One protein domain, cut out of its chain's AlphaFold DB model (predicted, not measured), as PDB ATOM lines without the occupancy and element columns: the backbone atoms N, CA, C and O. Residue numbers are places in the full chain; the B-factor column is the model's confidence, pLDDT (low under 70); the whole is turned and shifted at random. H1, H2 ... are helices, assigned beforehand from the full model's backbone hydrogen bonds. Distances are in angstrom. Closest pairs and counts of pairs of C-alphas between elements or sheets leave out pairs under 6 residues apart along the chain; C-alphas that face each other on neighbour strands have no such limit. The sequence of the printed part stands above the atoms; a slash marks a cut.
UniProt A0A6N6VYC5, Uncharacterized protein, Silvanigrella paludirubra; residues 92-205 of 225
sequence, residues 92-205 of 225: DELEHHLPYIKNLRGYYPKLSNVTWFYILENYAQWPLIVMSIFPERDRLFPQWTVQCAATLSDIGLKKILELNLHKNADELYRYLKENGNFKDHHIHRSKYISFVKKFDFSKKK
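Overview. This is residues 92 to 205 of the 225 residues of an uncharacterized protein of Silvanigrella paludirubra (UniProt A0A6N6VYC5). Helices cluster round one core helix, H5: H3 runs beside it, H4 crosses it steeply and the short H8 packs on it. The long last helix, H9, packs on H5 and then on H3, and its last residue makes one end of the longest axis, while H6 lies toward the other; H1 and H2 lie at the edge near H4. The printed part has 114 residues, with nine named helices, H1 to H9 in order, and no named strand: all helix. It is compact, with a radius of gyration of the C-alphas of 14.3 A and spans of 47 by 31 by 24 A.

Along the chain. H1, residues 92 to 97, begins at C-alpha 92 (122.132, 55.630, 59.266). H2 is residues 101 to 104, H3 113 to 123 with 15.2 A, and H4 126 to 133 with 12.0 A. H5, residues 142 to 155, is 19.9 A long. H6 is residues 157 to 162, H7 169 to 178 with 14.2 A, and H8 180 to 184. H9, residues 186 to 205, is 29.1 A long and ends at C-alpha 205 (126.411, 97.461, 59.968).

Arrangement. H5 is the hub, touching five helices. It touches H3 at a shallow tilt of 16 degrees, the same way; the closest C-alphas, of Tyr 123 and Ser 153, are 5.7 A apart. H4 touches H5 at a steep tilt of 63 degrees, with C-alphas of Pro 127 and Ala 149 closest at 5.2 A. H9 touches H5 with residues 186 to 193 alone, closest C-alphas Gln 143 and Arg 189, 5.6 A. H8 touches H5, Thr 151 to Phe 182, 6.2 A between C-alphas; H7 only just touches it, with 3 pairs of C-alphas within 8 A, the closest Thr 151 and Leu 176 at 7.3 A. H2 only just touches H4, with 3 pairs of C-alphas within 8 A, the closest Leu 104 and Ile 129 at 7.0 A. H6 touches no helix. In H1, H3, H5, H6 and H7 every O i to N i+4 pair is within hydrogen-bond range; H4 has 3 of 4, H9 13 of 16, H8 0 of 1 but 2 of 2 O i to N i+3 pairs, and H2 is too short for an O i to N i+4 pair.

Size, cuts and confidence. The two C-alphas farthest apart, of Glu 162 and Lys 205, are 48.2 A apart. The printed part has no cut and no long link. Mean pLDDT of the printed part is 74.9; residues 92 to 107, 180 to 187 and 199 to 205 are under 70.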
ATOM      1  N   ASP A  92     122.531  57.030  59.399       53.12
ATOM      2  CA  ASP A  92     122.132  55.630  59.266       53.12
ATOM      3  C   ASP A  92     121.120  55.175  60.336       53.12
ATOM      4  O   ASP A  92     120.195  54.433  60.018       53.12
ATOM      5  N   GLU A  93     121.213  55.662  61.577       55.03
ATOM      6  CA  GLU A  93     120.234  55.372  62.643       55.03
ATOM      7  C   GLU A  93     118.896  56.064  62.370       55.03
ATOM      8  O   GLU A  93     117.824  55.490  62.562       55.03
ATOM      9  N   LEU A  94     118.949  57.297  61.866       60.47
ATOM     10  CA  LEU A  94     117.753  58.051  61.511       60.47
ATOM     11  C   LEU A  94     117.037  57.425  60.301       60.47
ATOM     12  O   LEU A  94     115.815  57.283  60.313       60.47
ATOM     13  N   GLU A  95     117.795  57.006  59.282       62.22
ATOM     14  CA  GLU A  95     117.276  56.275  58.120       62.22
ATOM     15  C   GLU A  95     116.768  54.871  58.486       62.22
ATOM     16  O   GLU A  95     115.827  54.394  57.857       62.22
ATOM     17  N   HIS A  96     117.326  54.222  59.512       66.19
ATOM     18  CA  HIS A  96     116.819  52.947  60.025       66.19
ATOM     19  C   HIS A  96     115.449  53.102  60.700       66.19
ATOM     20  O   HIS A  96     114.522  52.344  60.418       66.19
ATOM     21  N   HIS A  97     115.304  54.101  61.573       59.75
ATOM     22  CA  HIS A  97     114.077  54.306  62.342       59.75
ATOM     23  C   HIS A  97     112.941  54.958  61.552       59.75
ATOM     24  O   HIS A  97     111.766  54.764  61.866       59.75
ATOM     25  N   LEU A  98     113.278  55.730  60.523       65.19
ATOM     26  CA  LEU A  98     112.322  56.398  59.651       65.19
ATOM     27  C   LEU A  98     112.677  56.058  58.193       65.19
ATOM     28  O   LEU A  98     113.171  56.913  57.465       65.19
ATOM     29  N   PRO A  99     112.432  54.821  57.727       58.41
ATOM     30  CA  PRO A  99     112.905  54.330  56.423       58.41
ATOM     31  C   PRO A  99     112.373  55.124  55.221       58.41
ATOM     32  O   PRO A  99     113.024  55.212  54.180       58.41
ATOM     33  N   TYR A 100     111.228  55.788  55.377       59.75
ATOM     34  CA  TYR A 100     110.666  56.695  54.378       59.75
ATOM     35  C   TYR A 100     111.357  58.075  54.343       59.75
ATOM     36  O   TYR A 100     111.054  58.881  53.464       59.75
ATOM     37  N   ILE A 101     112.336  58.353  55.219       54.66
ATOM     38  CA  ILE A 101     113.194  59.554  55.149       54.66
ATOM     39  C   ILE A 101     113.916  59.663  53.822       54.66
ATOM     40  O   ILE A 101     114.151  60.779  53.362       54.66
ATOM     41  N   LYS A 102     114.233  58.541  53.167       50.94
ATOM     42  CA  LYS A 102     114.806  58.577  51.814       50.94
ATOM     43  C   LYS A 102     113.930  59.389  50.852       50.94
ATOM     44  O   LYS A 102     114.478  60.114  50.028       50.94
ATOM     45  N   ASN A 103     112.608  59.363  51.048       50.94
ATOM     46  CA  ASN A 103     111.635  60.143  50.282       50.94
ATOM     47  C   ASN A 103     111.416  61.557  50.844       50.94
ATOM     48  O   ASN A 103     110.924  62.411  50.120       50.94
ATOM     49  N   LEU A 104     111.789  61.823  52.103       47.06
ATOM     50  CA  LEU A 104     111.725  63.145  52.743       47.06
ATOM     51  C   LEU A 104     113.046  63.928  52.679       47.06
ATOM     52  O   LEU A 104     113.100  65.067  53.147       47.06
ATOM     53  N   ARG A 105     114.118  63.376  52.087       43.88
ATOM     54  CA  ARG A 105     115.347  64.132  51.788       43.88
ATOM     55  C   ARG A 105     114.984  65.320  50.889       43.88
ATOM     56  O   ARG A 105     114.768  65.159  49.697       43.88
ATOM     57  N   GLY A 106     114.906  66.509  51.487       50.72
ATOM     58  CA  GLY A 106     114.521  67.753  50.810       50.72
ATOM     59  C   GLY A 106     113.086  68.220  51.079       50.72
ATOM     60  O   GLY A 106     112.761  69.356  50.743       50.72
ATOM     61  N   TYR A 107     112.251  67.415  51.739       60.62
ATOM     62  CA  TYR A 107     110.892  67.793  52.130       60.62
ATOM     63  C   TYR A 107     110.888  68.281  53.565       60.62
ATOM     64  O   TYR A 107     110.626  67.549  54.512       60.62
ATOM     65  N   TYR A 108     111.192  69.554  53.707       71.25
ATOM     66  CA  TYR A 108     111.105  70.250  54.971       71.25
ATOM     67  C   TYR A 108     110.082  71.369  54.861       71.25
ATOM     68  O   TYR A 108     109.795  71.826  53.751       71.25
ATOM     69  N   PRO A 109     109.567  71.860  55.996       75.94
ATOM     70  CA  PRO A 109     108.823  73.105  56.008       75.94
ATOM     71  C   PRO A 109     109.574  74.216  55.259       75.94
ATOM     72  O   PRO A 109     110.782  74.404  55.457       75.94
ATOM     73  N   LYS A 110     108.866  74.975  54.414       79.06
ATOM     74  CA  LYS A 110     109.429  76.180  53.790       79.06
ATOM     75  C   LYS A 110     109.620  77.242  54.869       79.06
ATOM     76  O   LYS A 110     108.663  77.857  55.329       79.06
ATOM     77  N   LEU A 111     110.867  77.446  55.288       78.00
ATOM     78  CA  LEU A 111     111.254  78.411  56.319       78.00
ATOM     79  C   LEU A 111     112.366  79.316  55.794       78.00
ATOM     80  O   LEU A 111     113.103  78.948  54.881       78.00
ATOM     81  N   SER A 112     112.536  80.482  56.418       77.44
ATOM     82  CA  SER A 112     113.701  81.326  56.141       77.44
ATOM     83  C   SER A 112     115.004  80.608  56.523       77.44
ATOM     84  O   SER A 112     115.032  79.849  57.498       77.44
ATOM     85  N   ASN A 113     116.101  80.902  55.816       72.81
ATOM     86  CA  ASN A 113     117.427  80.339  56.107       72.81
ATOM     87  C   ASN A 113     117.856  80.564  57.568       72.81
ATOM     88  O   ASN A 113     118.489  79.705  58.172       72.81
ATOM     89  N   VAL A 114     117.465  81.700  58.155       74.81
ATOM     90  CA  VAL A 114     117.774  82.054  59.550       74.81
ATOM     91  C   VAL A 114     117.054  81.131  60.531       74.81
ATOM     92  O   VAL A 114     117.647  80.660  61.498       74.81
ATOM     93  N   THR A 115     115.776  80.840  60.278       79.50
ATOM     94  CA  THR A 115     114.985  79.900  61.086       79.50
ATOM     95  C   THR A 115     115.556  78.494  61.005       79.50
ATOM     96  O   THR A 115     115.703  77.817  62.018       79.50
ATOM     97  N   TRP A 116     115.900  78.084  59.788       79.12
ATOM     98  CA  TRP A 116     116.524  76.806  59.499       79.12
ATOM     99  C   TRP A 116     117.818  76.604  60.276       79.12
ATOM    100  O   TRP A 116     117.959  75.624  61.005       79.12
ATOM    101  N   PHE A 117     118.728  77.569  60.157       73.56
ATOM    102  CA  PHE A 117     120.002  77.560  60.861       73.56
ATOM    103  C   PHE A 117     119.801  77.473  62.376       73.56
ATOM    104  O   PHE A 117     120.387  76.612  63.025       73.56
ATOM    105  N   TYR A 118     118.901  78.296  62.919       80.00
ATOM    106  CA  TYR A 118     118.615  78.302  64.350       80.00
ATOM    107  C   TYR A 118     118.147  76.933  64.860       80.00
ATOM    108  O   TYR A 118     118.597  76.476  65.908       80.00
ATOM    109  N   ILE A 119     117.259  76.256  64.126       82.44
ATOM    110  CA  ILE A 119     116.749  74.943  64.535       82.44
ATOM    111  C   ILE A 119     117.851  73.884  64.483       82.44
ATOM    112  O   ILE A 119     117.994  73.120  65.435       82.44
ATOM    113  N   LEU A 120     118.654  73.862  63.418       77.62
ATOM    114  CA  LEU A 120     119.747  72.898  63.278       77.62
ATOM    115  C   LEU A 120     120.814  73.063  64.362       77.62
ATOM    116  O   LEU A 120     121.302  72.067  64.891       77.62
ATOM    117  N   GLU A 121     121.139  74.305  64.714       75.00
ATOM    118  CA  GLU A 121     122.128  74.616  65.747       75.00
ATOM    119  C   GLU A 121     121.648  74.216  67.155       75.00
ATOM    120  O   GLU A 121     122.463  73.853  67.998       75.00
ATOM    121  N   ASN A 122     120.334  74.252  67.419       80.56
ATOM    122  CA  ASN A 122     119.799  74.139  68.783       80.56
ATOM    123  C   ASN A 122     119.002  72.853  69.078       80.56
ATOM    124  O   ASN A 122     118.929  72.461  70.241       80.56
ATOM    125  N   TYR A 123     118.375  72.214  68.082       78.38
ATOM    126  CA  TYR A 123     117.313  71.211  68.305       78.38
ATOM    127  C   TYR A 123     117.444  69.932  67.455       78.38
ATOM    128  O   TYR A 123     116.578  69.063  67.531       78.38
ATOM    129  N   ALA A 124     118.544  69.758  66.716       76.25
ATOM    130  CA  ALA A 124     118.782  68.669  65.758       76.25
ATOM    131  C   ALA A 124     117.906  68.733  64.487       76.25
ATOM    132  O   ALA A 124     116.991  69.541  64.350       76.25
ATOM    133  N   GLN A 125     118.234  67.883  63.508       77.62
ATOM    134  CA  GLN A 125     117.620  67.890  62.173       77.62
ATOM    135  C   GLN A 125     116.277  67.149  62.111       77.62
ATOM    136  O   GLN A 125     115.376  67.547  61.371       77.62
ATOM    137  N   TRP A 126     116.128  66.071  62.882       81.88
ATOM    138  CA  TRP A 126     114.966  65.185  62.810       81.88
ATOM    139  C   TRP A 126     113.616  65.846  63.152       81.88
ATOM    140  O   TRP A 126     112.623  65.432  62.549       81.88
ATOM    141  N   PRO A 127     113.505  66.880  64.017       88.44
ATOM    142  CA  PRO A 127     112.222  67.538  64.245       88.44
ATOM    143  C   PRO A 127     111.651  68.150  62.967       88.44
ATOM    144  O   PRO A 127     110.458  68.037  62.717       88.44
ATOM    145  N   LEU A 128     112.499  68.724  62.108       84.56
ATOM    146  CA  LEU A 128     112.062  69.289  60.827       84.56
ATOM    147  C   LEU A 128     111.533  68.213  59.874       84.56
ATOM    148  O   LEU A 128     110.606  68.472  59.110       84.56
ATOM    149  N   ILE A 129     112.093  67.005  59.951       82.00
ATOM    150  CA  ILE A 129     111.621  65.842  59.196       82.00
ATOM    151  C   ILE A 129     110.262  65.394  59.727       82.00
ATOM    152  O   ILE A 129     109.334  65.218  58.948       82.00
ATOM    153  N   VAL A 130     110.105  65.251  61.042       85.50
ATOM    154  CA  VAL A 130     108.819  64.868  61.641       85.50
ATOM    155  C   VAL A 130     107.741  65.905  61.318       85.50
ATOM    156  O   VAL A 130     106.632  65.543  60.956       85.50
ATOM    157  N   MET A 131     108.079  67.193  61.338       88.00
ATOM    158  CA  MET A 131     107.157  68.271  60.971       88.00
ATOM    159  C   MET A 131     106.794  68.314  59.478       88.00
ATOM    160  O   MET A 131     105.827  68.981  59.110       88.00
ATOM    161  N   SER A 132     107.528  67.620  58.606       85.31
ATOM    162  CA  SER A 132     107.212  67.565  57.171       85.31
ATOM    163  C   SER A 132     105.905  66.829  56.867       85.31
ATOM    164  O   SER A 132     105.345  67.011  55.789       85.31
ATOM    165  N   ILE A 133     105.386  66.044  57.817       85.12
ATOM    166  CA  ILE A 133     104.113  65.334  57.653       85.12
ATOM    167  C   ILE A 133     102.905  66.269  57.744       85.12
ATOM    168  O   ILE A 133     101.805  65.881  57.357       85.12
ATOM    169  N   PHE A 134     103.082  67.494  58.254       84.81
ATOM    170  CA  PHE A 134     101.981  68.444  58.350       84.81
ATOM    171  C   PHE A 134     101.471  68.833  56.950       84.81
ATOM    172  O   PHE A 134     102.270  69.222  56.088       84.81
ATOM    173  N   PRO A 135     100.144  68.810  56.713       80.81
ATOM    174  CA  PRO A 135      99.565  69.230  55.436       80.81
ATOM    175  C   PRO A 135      99.958  70.665  55.062       80.81
ATOM    176  O   PRO A 135     100.271  70.957  53.911       80.81
ATOM    177  N   GLU A 136     100.037  71.545  56.062       80.75
ATOM    178  CA  GLU A 136     100.369  72.964  55.911       80.75
ATOM    179  C   GLU A 136     101.863  73.275  56.094       80.75
ATOM    180  O   GLU A 136     102.223  74.417  56.377       80.75
ATOM    181  N   ARG A 137     102.759  72.291  55.929       79.56
ATOM    182  CA  ARG A 137     104.215  72.452  56.139       79.56
ATOM    183  C   ARG A 137     104.834  73.669  55.430       79.56
ATOM    184  O   ARG A 137     105.776  74.264  55.943       79.56
ATOM    185  N   ASP A 138     104.287  74.066  54.284       77.12
ATOM    186  CA  ASP A 138     104.752  75.209  53.486       77.12
ATOM    187  C   ASP A 138     104.321  76.576  54.045       77.12
ATOM    188  O   ASP A 138     104.835  77.607  53.614       77.12
ATOM    189  N   ARG A 139     103.370  76.599  54.983       77.50
ATOM    190  CA  ARG A 139     102.785  77.811  55.579       77.50
ATOM    191  C   ARG A 139     103.106  77.952  57.068       77.50
ATOM    192  O   ARG A 139     102.516  78.784  57.754       77.50
ATOM    193  N   LEU A 140     104.033  77.150  57.587       80.38
ATOM    194  CA  LEU A 140     104.359  77.158  59.007       80.38
ATOM    195  C   LEU A 140     105.108  78.432  59.408       80.38
ATOM    196  O   LEU A 140     106.181  78.748  58.893       80.38
ATOM    197  N   PHE A 141     104.562  79.147  60.391       84.19
ATOM    198  CA  PHE A 141     105.186  80.354  60.917       84.19
ATOM    199  C   PHE A 141     106.517  80.033  61.619       84.19
ATOM    200  O   PHE A 141     106.538  79.173  62.500       84.19
ATOM    201  N   PRO A 142     107.610  80.778  61.356       84.81
ATOM    202  CA  PRO A 142     108.932  80.498  61.922       84.81
ATOM    203  C   PRO A 142     108.969  80.308  63.442       84.81
ATOM    204  O   PRO A 142     109.625  79.407  63.951       84.81
ATOM    205  N   GLN A 143     108.237  81.144  64.179       84.50
ATOM    206  CA  GLN A 143     108.191  81.102  65.643       84.50
ATOM    207  C   GLN A 143     107.489  79.843  66.160       84.50
ATOM    208  O   GLN A 143     107.897  79.277  67.172       84.50
ATOM    209  N   TRP A 144     106.433  79.418  65.463       86.06
ATOM    210  CA  TRP A 144     105.723  78.182  65.763       86.06
ATOM    211  C   TRP A 144     106.610  76.981  65.445       86.06
ATOM    212  O   TRP A 144     106.758  76.093  66.276       86.06
ATOM    213  N   THR A 145     107.307  77.010  64.310       88.06
ATOM    214  CA  THR A 145     108.204  75.928  63.902       88.06
ATOM    215  C   THR A 145     109.365  75.725  64.867       88.06
ATOM    216  O   THR A 145     109.660  74.594  65.241       88.06
ATOM    217  N   VAL A 146     109.980  76.808  65.344       88.56
ATOM    218  CA  VAL A 146     111.029  76.734  66.375       88.56
ATOM    219  C   VAL A 146     110.497  76.124  67.669       88.56
ATOM    220  O   VAL A 146     111.179  75.325  68.306       88.56
ATOM    221  N   GLN A 147     109.282  76.487  68.067       87.56
ATOM    222  CA  GLN A 147     108.669  75.955  69.275       87.56
ATOM    223  C   GLN A 147     108.332  74.470  69.142       87.56
ATOM    224  O   GLN A 147     108.594  73.707  70.070       87.56
ATOM    225  N   CYS A 148     107.786  74.053  67.999       88.06
ATOM    226  CA  CYS A 148     107.563  72.645  67.695       88.06
ATOM    227  C   CYS A 148     108.876  71.871  67.713       88.06
ATOM    228  O   CYS A 148     108.936  70.839  68.368       88.06
ATOM    229  N   ALA A 149     109.927  72.392  67.075       89.25
ATOM    230  CA  ALA A 149     111.237  71.757  67.076       89.25
ATOM    231  C   ALA A 149     111.780  71.588  68.500       89.25
ATOM    232  O   ALA A 149     112.123  70.477  68.877       89.25
ATOM    233  N   ALA A 150     111.757  72.643  69.318       88.38
ATOM    234  CA  ALA A 150     112.183  72.565  70.714       88.38
ATOM    235  C   ALA A 150     111.370  71.537  71.519       88.38
ATOM    236  O   ALA A 150     111.939  70.711  72.225       88.38
ATOM    237  N   THR A 151     110.043  71.539  71.362       87.25
ATOM    238  CA  THR A 151     109.155  70.601  72.069       87.25
ATOM    239  C   THR A 151     109.419  69.156  71.640       87.25
ATOM    240  O   THR A 151     109.473  68.261  72.477       87.25
ATOM    241  N   LEU A 152     109.612  68.919  70.340       88.19
ATOM    242  CA  LEU A 152     109.968  67.609  69.796       88.19
ATOM    243  C   LEU A 152     111.309  67.129  70.347       88.19
ATOM    244  O   LEU A 152     111.407  65.984  70.785       88.19
ATOM    245  N   SER A 153     112.316  67.995  70.380       86.69
ATOM    246  CA  SER A 153     113.634  67.657  70.919       86.69
ATOM    247  C   SER A 153     113.584  67.319  72.403       86.69
ATOM    248  O   SER A 153     114.227  66.354  72.805       86.69
ATOM    249  N   ASP A 154     112.767  68.029  73.185       84.38
ATOM    250  CA  ASP A 154     112.544  67.718  74.601       84.38
ATOM    251  C   ASP A 154     111.819  66.377  74.802       84.38
ATOM    252  O   ASP A 154     112.106  65.651  75.751       84.38
ATOM    253  N   ILE A 155     110.875  66.029  73.917       84.75
ATOM    254  CA  ILE A 155     110.198  64.720  73.936       84.75
ATOM    255  C   ILE A 155     111.174  63.594  73.558       84.75
ATOM    256  O   ILE A 155     111.111  62.503  74.129       84.75
ATOM    257  N   GLY A 156     112.053  63.858  72.592       83.50
ATOM    258  CA  GLY A 156     113.023  62.913  72.056       83.50
ATOM    259  C   GLY A 156     112.450  61.992  70.973       83.50
ATOM    260  O   GLY A 156     111.315  61.517  71.050       83.50
ATOM    261  N   LEU A 157     113.271  61.691  69.959       83.12
ATOM    262  CA  LEU A 157     112.872  60.900  68.789       83.12
ATOM    263  C   LEU A 157     112.318  59.521  69.172       83.12
ATOM    264  O   LEU A 157     111.292  59.111  68.641       83.12
ATOM    265  N   LYS A 158     112.951  58.827  70.126       81.25
ATOM    266  CA  LYS A 158     112.537  57.483  70.560       81.25
ATOM    267  C   LYS A 158     111.052  57.436  70.939       81.25
ATOM    268  O   LYS A 158     110.319  56.593  70.435       81.25
ATOM    269  N   LYS A 159     110.588  58.403  71.734       81.62
ATOM    270  CA  LYS A 159     109.192  58.479  72.178       81.62
ATOM    271  C   LYS A 159     108.235  58.848  71.038       81.62
ATOM    272  O   LYS A 159     107.135  58.312  70.961       81.62
ATOM    273  N   ILE A 160     108.661  59.718  70.118       85.62
ATOM    274  CA  ILE A 160     107.909  60.041  68.887       85.62
ATOM    275  C   ILE A 160     107.731  58.801  67.993       85.62
ATOM    276  O   ILE A 160     106.709  58.663  67.312       85.62
ATOM    277  N   LEU A 161     108.715  57.899  67.984       82.12
ATOM    278  CA  LEU A 161     108.661  56.641  67.242       82.12
ATOM    279  C   LEU A 161     107.755  55.612  67.918       82.12
ATOM    280  O   LEU A 161     106.866  55.079  67.259       82.12
ATOM    281  N   GLU A 162     107.941  55.383  69.219       82.62
ATOM    282  CA  GLU A 162     107.133  54.452  70.023       82.62
ATOM    283  C   GLU A 162     105.635  54.770  69.932       82.62
ATOM    284  O   GLU A 162     104.811  53.870  69.787       82.62
ATOM    285  N   LEU A 163     105.288  56.058  69.941       85.44
ATOM    286  CA  LEU A 163     103.910  56.537  69.838       85.44
ATOM    287  C   LEU A 163     103.409  56.687  68.391       85.44
ATOM    288  O   LEU A 163     102.308  57.178  68.182       85.44
ATOM    289  N   ASN A 164     104.201  56.316  67.380       83.81
ATOM    290  CA  ASN A 164     103.857  56.445  65.955       83.81
ATOM    291  C   ASN A 164     103.445  57.860  65.480       83.81
ATOM    292  O   ASN A 164     102.906  58.012  64.383       83.81
ATOM    293  N   LEU A 165     103.775  58.917  66.230       86.50
ATOM    294  CA  LEU A 165     103.348  60.293  65.921       86.50
ATOM    295  C   LEU A 165     103.914  60.808  64.588       86.50
ATOM    296  O   LEU A 165     103.317  61.640  63.918       86.50
ATOM    297  N   HIS A 166     105.053  60.268  64.158       84.94
ATOM    298  CA  HIS A 166     105.686  60.557  62.869       84.94
ATOM    299  C   HIS A 166     104.871  60.103  61.644       84.94
ATOM    300  O   HIS A 166     105.252  60.430  60.521       84.94
ATOM    301  N   LYS A 167     103.781  59.347  61.835       83.19
ATOM    302  CA  LYS A 167     102.900  58.859  60.759       83.19
ATOM    303  C   LYS A 167     101.561  59.593  60.693       83.19
ATOM    304  O   LYS A 167     100.872  59.480  59.687       83.19
ATOM    305  N   ASN A 168     101.189  60.325  61.745       84.69
ATOM    306  CA  ASN A 168      99.874  60.942  61.872       84.69
ATOM    307  C   ASN A 168     100.005  62.411  62.287       84.69
ATOM    308  O   ASN A 168     100.308  62.730  63.436       84.69
ATOM    309  N   ALA A 169      99.758  63.307  61.332       85.50
ATOM    310  CA  ALA A 169      99.876  64.747  61.525       85.50
ATOM    311  C   ALA A 169      98.925  65.288  62.606       85.50
ATOM    312  O   ALA A 169      99.337  66.115  63.421       85.50
ATOM    313  N   ASP A 170      97.679  64.811  62.640       83.75
ATOM    314  CA  ASP A 170      96.663  65.297  63.579       83.75
ATOM    315  C   ASP A 170      96.972  64.857  65.008       83.75
ATOM    316  O   ASP A 170      96.863  65.639  65.957       83.75
ATOM    317  N   GLU A 171      97.414  63.611  65.162       88.56
ATOM    318  CA  GLU A 171      97.817  63.058  66.450       88.56
ATOM    319  C   GLU A 171      99.090  63.724  66.968       88.56
ATOM    320  O   GLU A 171      99.145  64.121  68.131       88.56
ATOM    321  N   LEU A 172     100.074  63.956  66.093       88.81
ATOM    322  CA  LEU A 172     101.263  64.729  66.429       88.81
ATOM    323  C   LEU A 172     100.901  66.147  66.884       88.81
ATOM    324  O   LEU A 172     101.431  66.633  67.884       88.81
ATOM    325  N   TYR A 173      99.998  66.818  66.171       84.94
ATOM    326  CA  TYR A 173      99.574  68.172  66.512       84.94
ATOM    327  C   TYR A 173      98.844  68.225  67.857       84.94
ATOM    328  O   TYR A 173      99.130  69.101  68.680       84.94
ATOM    329  N   ARG A 174      97.932  67.277  68.099       85.81
ATOM    330  CA  ARG A 174      97.227  67.136  69.378       85.81
ATOM    331  C   ARG A 174      98.216  66.877  70.510       85.81
ATOM    332  O   ARG A 174      98.219  67.627  71.482       85.81
ATOM    333  N   TYR A 175      99.115  65.911  70.328       86.31
ATOM    334  CA  TYR A 175     100.137  65.555  71.307       86.31
ATOM    335  C   TYR A 175     101.048  66.741  71.636       86.31
ATOM    336  O   TYR A 175     101.330  67.002  72.803       86.31
ATOM    337  N   LEU A 176     101.477  67.507  70.626       85.44
ATOM    338  CA  LEU A 176     102.253  68.726  70.841       85.44
ATOM    339  C   LEU A 176     101.445  69.769  71.619       85.44
ATOM    340  O   LEU A 176     101.964  70.308  72.583       85.44
ATOM    341  N   LYS A 177     100.184  70.038  71.264       77.19
ATOM    342  CA  LYS A 177      99.352  71.035  71.966       77.19
ATOM    343  C   LYS A 177      99.014  70.670  73.410       77.19
ATOM    344  O   LYS A 177      98.881  71.570  74.241       77.19
ATOM    345  N   GLU A 178      98.806  69.387  73.673       80.31
ATOM    346  CA  GLU A 178      98.457  68.860  74.994       80.31
ATOM    347  C   GLU A 178      99.687  68.687  75.888       80.31
ATOM    348  O   GLU A 178      99.563  68.692  77.114       80.31
ATOM    349  N   ASN A 179     100.886  68.616  75.302       74.88
ATOM    350  CA  ASN A 179     102.125  68.639  76.060       74.88
ATOM    351  C   ASN A 179     102.255  69.982  76.797       74.88
ATOM    352  O   ASN A 179     102.329  71.041  76.170       74.88
ATOM    353  N   GLY A 180     102.303  69.939  78.134       59.31
ATOM    354  CA  GLY A 180     102.394  71.132  78.986       59.31
ATOM    355  C   GLY A 180     103.540  72.069  78.590       59.31
ATOM    356  O   GLY A 180     103.377  73.288  78.600       59.31
ATOM    357  N   ASN A 181     104.639  71.502  78.088       62.72
ATOM    358  CA  ASN A 181     105.799  72.248  77.612       62.72
ATOM    359  C   ASN A 181     105.475  73.119  76.389       62.72
ATOM    360  O   ASN A 181     105.989  74.223  76.247       62.72
ATOM    361  N   PHE A 182     104.546  72.715  75.524       63.03
ATOM    362  CA  PHE A 182     104.200  73.523  74.357       63.03
ATOM    363  C   PHE A 182     103.582  74.872  74.738       63.03
ATOM    364  O   PHE A 182     103.749  75.834  73.996       63.03
ATOM    365  N   LYS A 183     102.921  75.004  75.893       54.66
ATOM    366  CA  LYS A 183     102.424  76.307  76.373       54.66
ATOM    367  C   LYS A 183     103.524  77.164  77.013       54.66
ATOM    368  O   LYS A 183     103.494  78.383  76.854       54.66
ATOM    369  N   ASP A 184     104.531  76.549  77.629       53.50
ATOM    370  CA  ASP A 184     105.599  77.250  78.361       53.50
ATOM    371  C   ASP A 184     106.818  77.634  77.498       53.50
ATOM    372  O   ASP A 184     107.636  78.479  77.879       53.50
ATOM    373  N   HIS A 185     106.899  77.143  76.259       61.28
ATOM    374  CA  HIS A 185     108.012  77.422  75.336       61.28
ATOM    375  C   HIS A 185     108.007  78.834  74.703       61.28
ATOM    376  O   HIS A 185     108.681  79.087  73.696       61.28
ATOM    377  N   HIS A 186     107.347  79.814  75.334       62.38
ATOM    378  CA  HIS A 186     107.527  81.252  75.063       62.38
ATOM    379  C   HIS A 186     108.999  81.684  75.127       62.38
ATOM    380  O   HIS A 186     109.418  82.615  74.426       62.38
ATOM    381  N   ILE A 187     109.799  80.989  75.938       67.44
ATOM    382  CA  ILE A 187     111.235  81.228  76.084       67.44
ATOM    383  C   ILE A 187     111.972  80.923  74.775       67.44
ATOM    384  O   ILE A 187     112.818  81.716  74.362       67.44
ATOM    385  N   HIS A 188     111.626  79.841  74.075       75.75
ATOM    386  CA  HIS A 188     112.257  79.470  72.802       75.75
ATOM    387  C   HIS A 188     111.902  80.459  71.690       75.75
ATOM    388  O   HIS A 188     112.781  80.901  70.951       75.75
ATOM    389  N   ARG A 189     110.642  80.917  71.648       76.06
ATOM    390  CA  ARG A 189     110.227  82.011  70.752       76.06
ATOM    391  C   ARG A 189     111.011  83.295  71.033       76.06
ATOM    392  O   ARG A 189     111.517  83.924  70.109       76.06
ATOM    393  N   SER A 190     111.151  83.666  72.304       78.62
ATOM    394  CA  SER A 190     111.879  84.873  72.720       78.62
ATOM    395  C   SER A 190     113.376  84.797  72.399       78.62
ATOM    396  O   SER A 190     113.960  85.780  71.929       78.62
ATOM    397  N   LYS A 191     113.995  83.626  72.605       82.62
ATOM    398  CA  LYS A 191     115.390  83.352  72.231       82.62
ATOM    399  C   LYS A 191     115.587  83.450  70.719       82.62
ATOM    400  O   LYS A 191     116.494  84.156  70.288       82.62
ATOM    401  N   TYR A 192     114.697  82.851  69.929       84.75
ATOM    402  CA  TYR A 192     114.716  82.960  68.471       84.75
ATOM    403  C   TYR A 192     114.537  84.403  67.982       84.75
ATOM    404  O   TYR A 192     115.326  84.873  67.172       84.75
ATOM    405  N   ILE A 193     113.567  85.158  68.510       82.25
ATOM    406  CA  ILE A 193     113.372  86.572  68.138       82.25
ATOM    407  C   ILE A 193     114.631  87.394  68.447       82.25
ATOM    408  O   ILE A 193     115.040  88.240  67.652       82.25
ATOM    409  N   SER A 194     115.266  87.137  69.592       81.94
ATOM    410  CA  SER A 194     116.516  87.800  69.974       81.94
ATOM    411  C   SER A 194     117.679  87.407  69.060       81.94
ATOM    412  O   SER A 194     118.488  88.263  68.705       81.94
ATOM    413  N   PHE A 195     117.748  86.135  68.661       82.06
ATOM    414  CA  PHE A 195     118.714  85.627  67.692       82.06
ATOM    415  C   PHE A 195     118.540  86.302  66.331       82.06
ATOM    416  O   PHE A 195     119.496  86.886  65.837       82.06
ATOM    417  N   VAL A 196     117.324  86.323  65.776       79.56
ATOM    418  CA  VAL A 196     117.023  86.965  64.484       79.56
ATOM    419  C   VAL A 196     117.410  88.440  64.502       79.56
ATOM    420  O   VAL A 196     118.091  88.895  63.589       79.56
ATOM    421  N   LYS A 197     117.067  89.175  65.571       78.94
ATOM    422  CA  LYS A 197     117.489  90.576  65.725       78.94
ATOM    423  C   LYS A 197     119.011  90.709  65.645       78.94
ATOM    424  O   LYS A 197     119.509  91.523  64.880       78.94
ATOM    425  N   LYS A 198     119.760  89.899  66.399       72.88
ATOM    426  CA  LYS A 198     121.236  89.915  66.373       72.88
ATOM    427  C   LYS A 198     121.805  89.496  65.014       72.88
ATOM    428  O   LYS A 198     122.812  90.055  64.587       72.88
ATOM    429  N   PHE A 199     121.149  88.556  64.341       65.69
ATOM    430  CA  PHE A 199     121.523  88.079  63.015       65.69
ATOM    431  C   PHE A 199     121.396  89.207  61.974       65.69
ATOM    432  O   PHE A 199     122.345  89.449  61.224       65.69
ATOM    433  N   ASP A 200     120.307  89.988  62.022       53.44
ATOM    434  CA  ASP A 200     120.062  91.155  61.155       53.44
ATOM    435  C   ASP A 200     121.049  92.318  61.386       53.44
ATOM    436  O   ASP A 200     121.448  93.009  60.441       53.44
ATOM    437  N   PHE A 201     121.506  92.538  62.625       46.34
ATOM    438  CA  PHE A 201     122.433  93.639  62.933       46.34
ATOM    439  C   PHE A 201     123.872  93.409  62.454       46.34
ATOM    440  O   PHE A 201     124.622  94.377  62.335       46.34
ATOM    441  N   SER A 202     124.267  92.172  62.142       48.66
ATOM    442  CA  SER A 202     125.619  91.895  61.633       48.66
ATOM    443  C   SER A 202     125.788  92.217  60.141       48.66
ATOM    444  O   SER A 202     126.897  92.543  59.717       48.66
ATOM    445  N   LYS A 203     124.699  92.209  59.354       45.59
ATOM    446  CA  LYS A 203     124.729  92.567  57.924       45.59
ATOM    447  C   LYS A 203     124.505  94.058  57.668       45.59
ATOM    448  O   LYS A 203     125.306  94.663  56.963       45.59
ATOM    449  N   LYS A 204     123.532  94.706  58.326       41.38
ATOM    450  CA  LYS A 204     123.282  96.150  58.103       41.38
ATOM    451  C   LYS A 204     124.414  97.077  58.568       41.38
ATOM    452  O   LYS A 204     124.563  98.163  58.021       41.38
ATOM    453  N   LYS A 205     125.236  96.670  59.545       41.28
ATOM    454  CA  LYS A 205     126.411  97.461  59.968       41.28
ATOM    455  C   LYS A 205     127.653  97.264  59.093       41.28
ATOM    456  O   LYS A 205     128.547  98.100  59.167       41.28
TER     457      LYS A 205